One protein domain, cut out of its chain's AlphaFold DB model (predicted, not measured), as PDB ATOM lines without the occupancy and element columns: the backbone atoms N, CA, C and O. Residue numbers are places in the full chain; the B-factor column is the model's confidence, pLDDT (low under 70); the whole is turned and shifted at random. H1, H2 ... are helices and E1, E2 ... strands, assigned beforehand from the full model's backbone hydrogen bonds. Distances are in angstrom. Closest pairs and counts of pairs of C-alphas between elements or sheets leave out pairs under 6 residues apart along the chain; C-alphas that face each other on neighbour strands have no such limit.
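AT A GLANCE: This is residues 81 to 146 of the 812 residues of the protein "Predicted protein" of Chlamydomonas reinhardtii (UniProt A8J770). A long, narrow two-stranded hairpin, E1 and E2, runs along much of a loose rod; beyond its open end, past E2, sits the short helix H1, and a long loop folds back from H1 to a second, very small hairpin, E3 and E4, whose strand E3 lies near E2. Residues 123 to 134 of that loop stick out from the rest. The printed part has 66 residues with one named helix and four named strands, in the order E1, E2, H1, E3, E4; the class is mixed, helices and strands, and each of the two sheets, E1 - E2 and E3 - E4, is antiparallel. The whole is loose, with a radius of gyration of the C-alphas of 15.3 A, and spans 48 by 23 by 20 A.

IN THESE COORDINATES: E1 covers residues 81 to 90 and is 27.3 A long, beginning at C-alpha 81 at (165.688, 208.749, 227.637). E2 covers residues 93 to 102 and is 29.5 A long, ending at C-alpha 102 at (171.708, 208.814, 229.844). H1 covers residues 110 to 117 and is 10.5 A long. E3 is residues 139 to 141 and E4 is residues 144 to 146, ending at C-alpha 146 at (157.766, 197.139, 242.718).

HOW THE PARTS SIT: E1 and E2 form a hairpin with a tight link of 2 residues, antiparallel at 160 degrees between their directions. The C-alphas of Met 84 and Phe 98 face each other at 4.4 A; N 83 and O 99 are within hydrogen-bond range at 2.9 A, and N 95 and O 88 at 2.8 A. E2 and E3 are near each other, with 7 pairs of C-alphas within 10 A. E3 and E4 form the other hairpin, antiparallel at 127 degrees, with N 141 and O 144 within hydrogen-bond range at 2.9 A. E1 is apart from E3, and E2 is apart from E4. H1 is apart from E1 and from E4; in H1 every O i to N i+4 pair is within hydrogen-bond range.

THE WHOLE: The two C-alphas farthest apart are those of Gly 91 and Asn 108, at 48.4 A. The printed part has no cut. The link from E2 to H1 is short, 7 residues, and the link from H1 to E3 is long, residues 118 to 138, of which 123 to 134 stand free. Without residues 123 to 134 the body spans 48 by 19 by 17 A. The mean pLDDT of the printed part is 83.8; residues 128, 129, 131 and 133 are under 70.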
ATOM      1  N   LYS A  81     166.656 209.273 228.602       88.56
ATOM      2  CA  LYS A  81     165.688 208.749 227.637       88.56
ATOM      3  C   LYS A  81     165.347 207.302 227.973       88.56
ATOM      4  O   LYS A  81     166.235 206.496 228.248       88.56
ATOM      5  N   VAL A  82     164.068 206.949 227.912       89.12
ATOM      6  CA  VAL A  82     163.621 205.561 228.078       89.12
ATOM      7  C   VAL A  82     163.681 204.845 226.727       89.12
ATOM      8  O   VAL A  82     163.126 205.315 225.737       89.12
ATOM      9  N   LEU A  83     164.367 203.704 226.681       90.31
ATOM     10  CA  LEU A  83     164.532 202.865 225.492       90.31
ATOM     11  C   LEU A  83     163.916 201.487 225.745       90.31
ATOM     12  O   LEU A  83     164.194 200.870 226.773       90.31
ATOM     13  N   MET A  84     163.113 200.970 224.812       91.44
ATOM     14  CA  MET A  84     162.653 199.579 224.877       91.44
ATOM     15  C   MET A  84     163.834 198.638 224.599       91.44
ATOM     16  O   MET A  84     164.544 198.802 223.610       91.44
ATOM     17  N   VAL A  85     164.055 197.667 225.486       93.75
ATOM     18  CA  VAL A  85     165.156 196.689 225.409       93.75
ATOM     19  C   VAL A  85     164.668 195.355 224.867       93.75
ATOM     20  O   VAL A  85     165.344 194.738 224.050       93.75
ATOM     21  N   SER A  86     163.514 194.884 225.341       93.25
ATOM     22  CA  SER A  86     162.935 193.625 224.881       93.25
ATOM     23  C   SER A  86     161.423 193.580 225.076       93.25
ATOM     24  O   SER A  86     160.865 194.201 225.982       93.25
ATOM     25  N   ARG A  87     160.773 192.787 224.223       94.50
ATOM     26  CA  ARG A  87     159.376 192.374 224.335       94.50
ATOM     27  C   ARG A  87     159.351 190.853 224.277       94.50
ATOM     28  O   ARG A  87     159.549 190.279 223.211       94.50
ATOM     29  N   ASN A  88     159.106 190.214 225.414       93.31
ATOM     30  CA  ASN A  88     158.983 188.760 225.505       93.31
ATOM     31  C   ASN A  88     157.508 188.422 225.713       93.31
ATOM     32  O   ASN A  88     156.927 188.839 226.714       93.31
ATOM     33  N   GLN A  89     156.902 187.684 224.786       92.50
ATOM     34  CA  GLN A  89     155.515 187.234 224.900       92.50
ATOM     35  C   GLN A  89     155.472 185.739 225.233       92.50
ATOM     36  O   GLN A  89     156.280 184.955 224.737       92.50
ATOM     37  N   THR A  90     154.568 185.341 226.122       89.94
ATOM     38  CA  THR A  90     154.396 183.958 226.579       89.94
ATOM     39  C   THR A  90     152.908 183.726 226.828       89.94
ATOM     40  O   THR A  90     152.360 184.158 227.844       89.94
ATOM     41  N   GLY A  91     152.243 183.107 225.848       91.06
ATOM     42  CA  GLY A  91     150.781 183.083 225.770       91.06
ATOM     43  C   GLY A  91     150.205 184.501 225.706       91.06
ATOM     44  O   GLY A  91     150.733 185.364 224.997       91.06
ATOM     45  N   ASP A  92     149.175 184.744 226.511       87.38
ATOM     46  CA  ASP A  92     148.507 186.047 226.637       87.38
ATOM     47  C   ASP A  92     149.305 187.060 227.479       87.38
ATOM     48  O   ASP A  92     148.938 188.230 227.577       87.38
ATOM     49  N   THR A  93     150.424 186.641 228.084       85.38
ATOM     50  CA  THR A  93     151.268 187.517 228.905       85.38
ATOM     51  C   THR A  93     152.396 188.130 228.076       85.38
ATOM     52  O   THR A  93     153.110 187.434 227.351       85.38
ATOM     53  N   ALA A  94     152.592 189.445 228.190       90.06
ATOM     54  CA  ALA A  94     153.684 190.162 227.535       90.06
ATOM     55  C   ALA A  94     154.542 190.900 228.569       90.06
ATOM     56  O   ALA A  94     154.067 191.779 229.285       90.06
ATOM     57  N   ARG A  95     155.837 190.574 228.617       91.12
ATOM     58  CA  ARG A  95     156.837 191.300 229.399       91.12
ATOM     59  C   ARG A  95     157.532 192.327 228.510       91.12
ATOM     60  O   ARG A  95     158.307 191.961 227.624       91.12
ATOM     61  N   LEU A  96     157.272 193.601 228.781       91.94
ATOM     62  CA  LEU A  96     157.962 194.737 228.173       91.94
ATOM     63  C   LEU A  96     159.083 195.199 229.110       91.94
ATOM     64  O   LEU A  96     158.836 195.511 230.274       91.94
ATOM     65  N   CYS A  97     160.316 195.224 228.613       92.69
ATOM     66  CA  CYS A  97     161.484 195.676 229.361       92.69
ATOM     67  C   CYS A  97     162.011 196.976 228.760       92.69
ATOM     68  O   CYS A  97     162.280 197.044 227.559       92.69
ATOM     69  N   PHE A  98     162.239 197.974 229.609       94.00
ATOM     70  CA  PHE A  98     162.812 199.261 229.234       94.00
ATOM     71  C   PHE A  98     164.123 199.509 229.990       94.00
ATOM     72  O   PHE A  98     164.340 198.974 231.077       94.00
ATOM     73  N   ARG A  99     164.998 200.337 229.417       93.25
ATOM     74  CA  ARG A  99     166.218 200.857 230.040       93.25
ATOM     75  C   ARG A  99     166.160 202.375 230.020       93.25
ATOM     76  O   ARG A  99     165.904 202.965 228.974       93.25
ATOM     77  N   VAL A 100     166.468 202.987 231.154       92.00
ATOM     78  CA  VAL A 100     166.781 204.415 231.227       92.00
ATOM     79  C   VAL A 100     168.216 204.590 230.733       92.00
ATOM     80  O   VAL A 100     169.142 204.001 231.292       92.00
ATOM     81  N   ALA A 101     168.398 205.332 229.648       89.81
ATOM     82  CA  ALA A 101     169.695 205.665 229.078       89.81
ATOM     83  C   ALA A 101     169.999 207.141 229.336       89.81
ATOM     84  O   ALA A 101     169.139 207.993 229.122       89.81
ATOM     85  N   TYR A 102     171.220 207.441 229.773       90.94
ATOM     86  CA  TYR A 102     171.708 208.814 229.844       90.94
ATOM     87  C   TYR A 102     171.983 209.330 228.427       90.94
ATOM     88  O   TYR A 102     172.684 208.670 227.658       90.94
ATOM     89  N   VAL A 103     171.411 210.483 228.090       89.94
ATOM     90  CA  VAL A 103     171.577 211.178 226.801       89.94
ATOM     91  C   VAL A 103     172.250 212.545 226.949       89.94
ATOM     92  O   VAL A 103     172.694 213.102 225.949       89.94
ATOM     93  N   GLY A 104     172.399 213.038 228.184       89.62
ATOM     94  CA  GLY A 104     172.953 214.357 228.485       89.62
ATOM     95  C   GLY A 104     171.902 215.467 228.488       89.62
ATOM     96  O   GLY A 104     170.829 215.323 227.915       89.62
ATOM     97  N   CYS A 105     172.226 216.564 229.166       89.19
ATOM     98  CA  CYS A 105     171.466 217.814 229.213       89.19
ATOM     99  C   CYS A 105     172.422 218.966 229.569       89.19
ATOM    100  O   CYS A 105     173.562 218.718 229.978       89.19
ATOM    101  N   ASP A 106     171.984 220.218 229.417       86.69
ATOM    102  CA  ASP A 106     172.774 221.371 229.860       86.69
ATOM    103  C   ASP A 106     172.782 221.461 231.394       86.69
ATOM    104  O   ASP A 106     171.783 221.830 232.019       86.69
ATOM    105  N   THR A 107     173.933 221.157 232.001       89.69
ATOM    106  CA  THR A 107     174.130 221.156 233.459       89.69
ATOM    107  C   THR A 107     174.053 222.541 234.103       89.69
ATOM    108  O   THR A 107     174.126 222.632 235.327       89.69
ATOM    109  N   ASN A 108     173.909 223.611 233.319       85.81
ATOM    110  CA  ASN A 108     173.602 224.945 233.836       85.81
ATOM    111  C   ASN A 108     172.106 225.124 234.161       85.81
ATOM    112  O   ASN A 108     171.761 226.038 234.906       85.81
ATOM    113  N   THR A 109     171.224 224.254 233.653       80.19
ATOM    114  CA  THR A 109     169.776 224.311 233.922       80.19
ATOM    115  C   THR A 109     169.404 223.584 235.217       80.19
ATOM    116  O   THR A 109     169.907 222.496 235.512       80.19
ATOM    117  N   ASP A 110     168.478 224.153 235.993       77.75
ATOM    118  CA  ASP A 110     168.035 223.565 237.266       77.75
ATOM    119  C   ASP A 110     167.340 222.213 237.090       77.75
ATOM    120  O   ASP A 110     167.574 221.298 237.876       77.75
ATOM    121  N   CYS A 111     166.578 222.041 236.005       77.25
ATOM    122  CA  CYS A 111     165.952 220.769 235.638       77.25
ATOM    123  C   CYS A 111     166.996 219.651 235.431       77.25
ATOM    124  O   CYS A 111     166.891 218.577 236.032       77.25
ATOM    125  N   CYS A 112     168.053 219.924 234.656       83.62
ATOM    126  CA  CYS A 112     169.146 218.977 234.433       83.62
ATOM    127  C   CYS A 112     169.872 218.632 235.743       83.62
ATOM    128  O   CYS A 112     170.111 217.458 236.024       83.62
ATOM    129  N   ARG A 113     170.182 219.637 236.579       86.75
ATOM    130  CA  ARG A 113     170.850 219.430 237.879       86.75
ATOM    131  C   ARG A 113     169.995 218.627 238.859       86.75
ATOM    132  O   ARG A 113     170.519 217.717 239.496       86.75
ATOM    133  N   GLY A 114     168.699 218.928 238.950       80.44
ATOM    134  CA  GLY A 114     167.750 218.206 239.797       80.44
ATOM    135  C   GLY A 114     167.647 216.733 239.408       80.44
ATOM    136  O   GLY A 114     167.880 215.861 240.243       80.44
ATOM    137  N   MET A 115     167.411 216.446 238.123       82.19
ATOM    138  CA  MET A 115     167.294 215.062 237.648       82.19
ATOM    139  C   MET A 115     168.616 214.283 237.691       82.19
ATOM    140  O   MET A 115     168.601 213.075 237.909       82.19
ATOM    141  N   LEU A 116     169.770 214.943 237.538       85.56
ATOM    142  CA  LEU A 116     171.078 214.313 237.764       85.56
ATOM    143  C   LEU A 116     171.338 213.967 239.241       85.56
ATOM    144  O   LEU A 116     172.117 213.053 239.513       85.56
ATOM    145  N   ALA A 117     170.720 214.686 240.182       83.00
ATOM    146  CA  ALA A 117     170.857 214.435 241.614       83.00
ATOM    147  C   ALA A 117     169.923 213.313 242.106       83.00
ATOM    148  O   ALA A 117     170.362 212.461 242.881       83.00
ATOM    149  N   ALA A 118     168.666 213.290 241.648       76.88
ATOM    150  CA  ALA A 118     167.685 212.259 241.993       76.88
ATOM    151  C   ALA A 118     166.636 212.050 240.884       76.88
ATOM    152  O   ALA A 118     166.211 212.988 240.216       76.88
ATOM    153  N   VAL A 119     166.172 210.804 240.731       77.69
ATOM    154  CA  VAL A 119     165.014 210.443 239.893       77.69
ATOM    155  C   VAL A 119     164.099 209.538 240.713       77.69
ATOM    156  O   VAL A 119     164.263 208.318 240.726       77.69
ATOM    157  N   ASP A 120     163.138 210.141 241.410       71.69
ATOM    158  CA  ASP A 120     162.282 209.427 242.368       71.69
ATOM    159  C   ASP A 120     161.107 208.686 241.710       71.69
ATOM    160  O   ASP A 120     160.612 207.691 242.243       71.69
ATOM    161  N   LYS A 121     160.654 209.132 240.527       76.12
ATOM    162  CA  LYS A 121     159.551 208.502 239.788       76.12
ATOM    163  C   LYS A 121     159.769 208.533 238.278       76.12
ATOM    164  O   LYS A 121     160.197 209.529 237.709       76.12
ATOM    165  N   LEU A 122     159.348 207.452 237.623       77.19
ATOM    166  CA  LEU A 122     159.079 207.398 236.186       77.19
ATOM    167  C   LEU A 122     157.601 207.050 235.983       77.19
ATOM    168  O   LEU A 122     157.083 206.144 236.639       77.19
ATOM    169  N   THR A 123     156.925 207.764 235.086       78.88
ATOM    170  CA  THR A 123     155.517 207.522 234.734       78.88
ATOM    171  C   THR A 123     155.444 207.058 233.283       78.88
ATOM    172  O   THR A 123     156.158 207.586 232.434       78.88
ATOM    173  N   PHE A 124     154.596 206.071 233.002       76.81
ATOM    174  CA  PHE A 124     154.277 205.629 231.646       76.81
ATOM    175  C   PHE A 124     152.795 205.882 231.402       76.81
ATOM    176  O   PHE A 124     151.955 205.355 232.133       76.81
ATOM    177  N   GLU A 125     152.480 206.666 230.380       72.75
ATOM    178  CA  GLU A 125     151.111 206.806 229.898       72.75
ATOM    179  C   GLU A 125     150.669 205.515 229.200       72.75
ATOM    180  O   GLU A 125     151.456 204.825 228.547       72.75
ATOM    181  N   THR A 126     149.393 205.168 229.360       72.56
ATOM    182  CA  THR A 126     148.793 203.978 228.750       72.56
ATOM    183  C   THR A 126     147.435 204.337 228.163       72.56
ATOM    184  O   THR A 126     146.814 205.317 228.569       72.56
ATOM    185  N   THR A 127     146.959 203.563 227.189       76.50
ATOM    186  CA  THR A 127     145.629 203.791 226.612       76.50
ATOM    187  C   THR A 127     144.535 203.349 227.585       76.50
ATOM    188  O   THR A 127     144.751 202.477 228.427       76.50
ATOM    189  N   ALA A 128     143.315 203.870 227.426       69.19
ATOM    190  CA  ALA A 128     142.173 203.478 228.259       69.19
ATOM    191  C   ALA A 128     141.873 201.958 228.237       69.19
ATOM    192  O   ALA A 128     141.324 201.429 229.198       69.19
ATOM    193  N   ALA A 129     142.277 201.232 227.186       67.81
ATOM    194  CA  ALA A 129     142.179 199.767 227.122       67.81
ATOM    195  C   ALA A 129     143.134 199.046 228.102       67.81
ATOM    196  O   ALA A 129     142.875 197.919 228.527       67.81
ATOM    197  N   CYS A 130     144.228 199.701 228.492       70.00
ATOM    198  CA  CYS A 130     145.193 199.223 229.481       70.00
ATOM    199  C   CYS A 130     144.909 199.733 230.907       70.00
ATOM    200  O   CYS A 130     145.604 199.322 231.831       70.00
ATOM    201  N   ALA A 131     143.887 200.576 231.106       65.62
ATOM    202  CA  ALA A 131     143.548 201.141 232.416       65.62
ATOM    203  C   ALA A 131     143.015 200.098 233.420       65.62
ATOM    204  O   ALA A 131     143.087 200.310 234.631       65.62
ATOM    205  N   ASN A 132     142.498 198.955 232.949       73.94
ATOM    206  CA  ASN A 132     142.078 197.880 233.843       73.94
ATOM    207  C   ASN A 132     143.300 197.199 234.486       73.94
ATOM    208  O   ASN A 132     144.118 196.580 233.804       73.94
ATOM    209  N   ARG A 133     143.375 197.262 235.820       68.88
ATOM    210  CA  ARG A 133     144.444 196.683 236.648       68.88
ATOM    211  C   ARG A 133     144.687 195.191 236.386       68.88
ATOM    212  O   ARG A 133     145.822 194.750 236.539       68.88
ATOM    213  N   SER A 134     143.679 194.424 235.955       75.56
ATOM    214  CA  SER A 134     143.856 193.008 235.578       75.56
ATOM    215  C   SER A 134     144.859 192.799 234.439       75.56
ATOM    216  O   SER A 134     145.445 191.726 234.329       75.56
ATOM    217  N   ASN A 135     145.067 193.818 233.601       76.75
ATOM    218  CA  ASN A 135     145.905 193.736 232.408       76.75
ATOM    219  C   ASN A 135     147.395 193.988 232.717       76.75
ATOM    220  O   ASN A 135     148.243 193.740 231.859       76.75
ATOM    221  N   LEU A 136     147.737 194.441 233.934       80.31
ATOM    222  CA  LEU A 136     149.118 194.622 234.390       80.31
ATOM    223  C   LEU A 136     149.453 193.639 235.520       80.31
ATOM    224  O   LEU A 136     149.220 193.900 236.697       80.31
ATOM    225  N   LEU A 137     150.074 192.516 235.155       81.75
ATOM    226  CA  LEU A 137     150.400 191.422 236.083       81.75
ATOM    227  C   LEU A 137     151.491 191.766 237.117       81.75
ATOM    228  O   LEU A 137     151.656 191.048 238.100       81.75
ATOM    229  N   GLY A 138     152.251 192.843 236.904       83.62
ATOM    230  CA  GLY A 138     153.241 193.343 237.858       83.62
ATOM    231  C   GLY A 138     154.294 194.251 237.227       83.62
ATOM    232  O   GLY A 138     154.506 194.244 236.015       83.62
ATOM    233  N   VAL A 139     154.988 195.015 238.072       86.31
ATOM    234  CA  VAL A 139     156.106 195.892 237.690       86.31
ATOM    235  C   VAL A 139     157.376 195.405 238.382       86.31
ATOM    236  O   VAL A 139     157.347 195.042 239.558       86.31
ATOM    237  N   THR A 140     158.507 195.409 237.670       87.62
ATOM    238  CA  THR A 140     159.822 195.121 238.262       87.62
ATOM    239  C   THR A 140     160.852 196.174 237.879       87.62
ATOM    240  O   THR A 140     161.031 196.429 236.688       87.62
ATOM    241  N   ILE A 141     161.603 196.691 238.851       88.12
ATOM    242  CA  ILE A 141     162.758 197.570 238.628       88.12
ATOM    243  C   ILE A 141     164.026 196.749 238.879       88.12
ATOM    244  O   ILE A 141     164.187 196.156 239.946       88.12
ATOM    245  N   ASN A 142     164.910 196.652 237.881       87.62
ATOM    246  CA  ASN A 142     166.130 195.826 237.932       87.62
ATOM    247  C   ASN A 142     165.879 194.380 238.420       87.62
ATOM    248  O   ASN A 142     166.657 193.813 239.184       87.62
ATOM    249  N   GLY A 143     164.753 193.793 237.998       85.50
ATOM    250  CA  GLY A 143     164.331 192.436 238.363       85.50
ATOM    251  C   GLY A 143     163.677 192.290 239.744       85.50
ATOM    252  O   GLY A 143     163.166 191.213 240.038       85.50
ATOM    253  N   ARG A 144     163.637 193.343 240.571       84.69
ATOM    254  CA  ARG A 144     162.935 193.344 241.865       84.69
ATOM    255  C   ARG A 144     161.482 193.798 241.683       84.69
ATOM    256  O   ARG A 144     161.280 194.778 240.967       84.69
ATOM    257  N   PRO A 145     160.481 193.133 242.289       82.94
ATOM    258  CA  PRO A 145     159.088 193.573 242.215       82.94
ATOM    259  C   PRO A 145     158.912 194.957 242.850       82.94
ATOM    260  O   PRO A 145     159.565 195.271 243.844       82.94
ATOM    261  N   HIS A 146     158.035 195.776 242.269       80.31
ATOM    262  CA  HIS A 146     157.766 197.139 242.718       80.31
ATOM    263  C   HIS A 146     156.261 197.381 242.871       80.31
ATOM    264  O   HIS A 146     155.483 197.125 241.952       80.31
TER     265      HIS A 146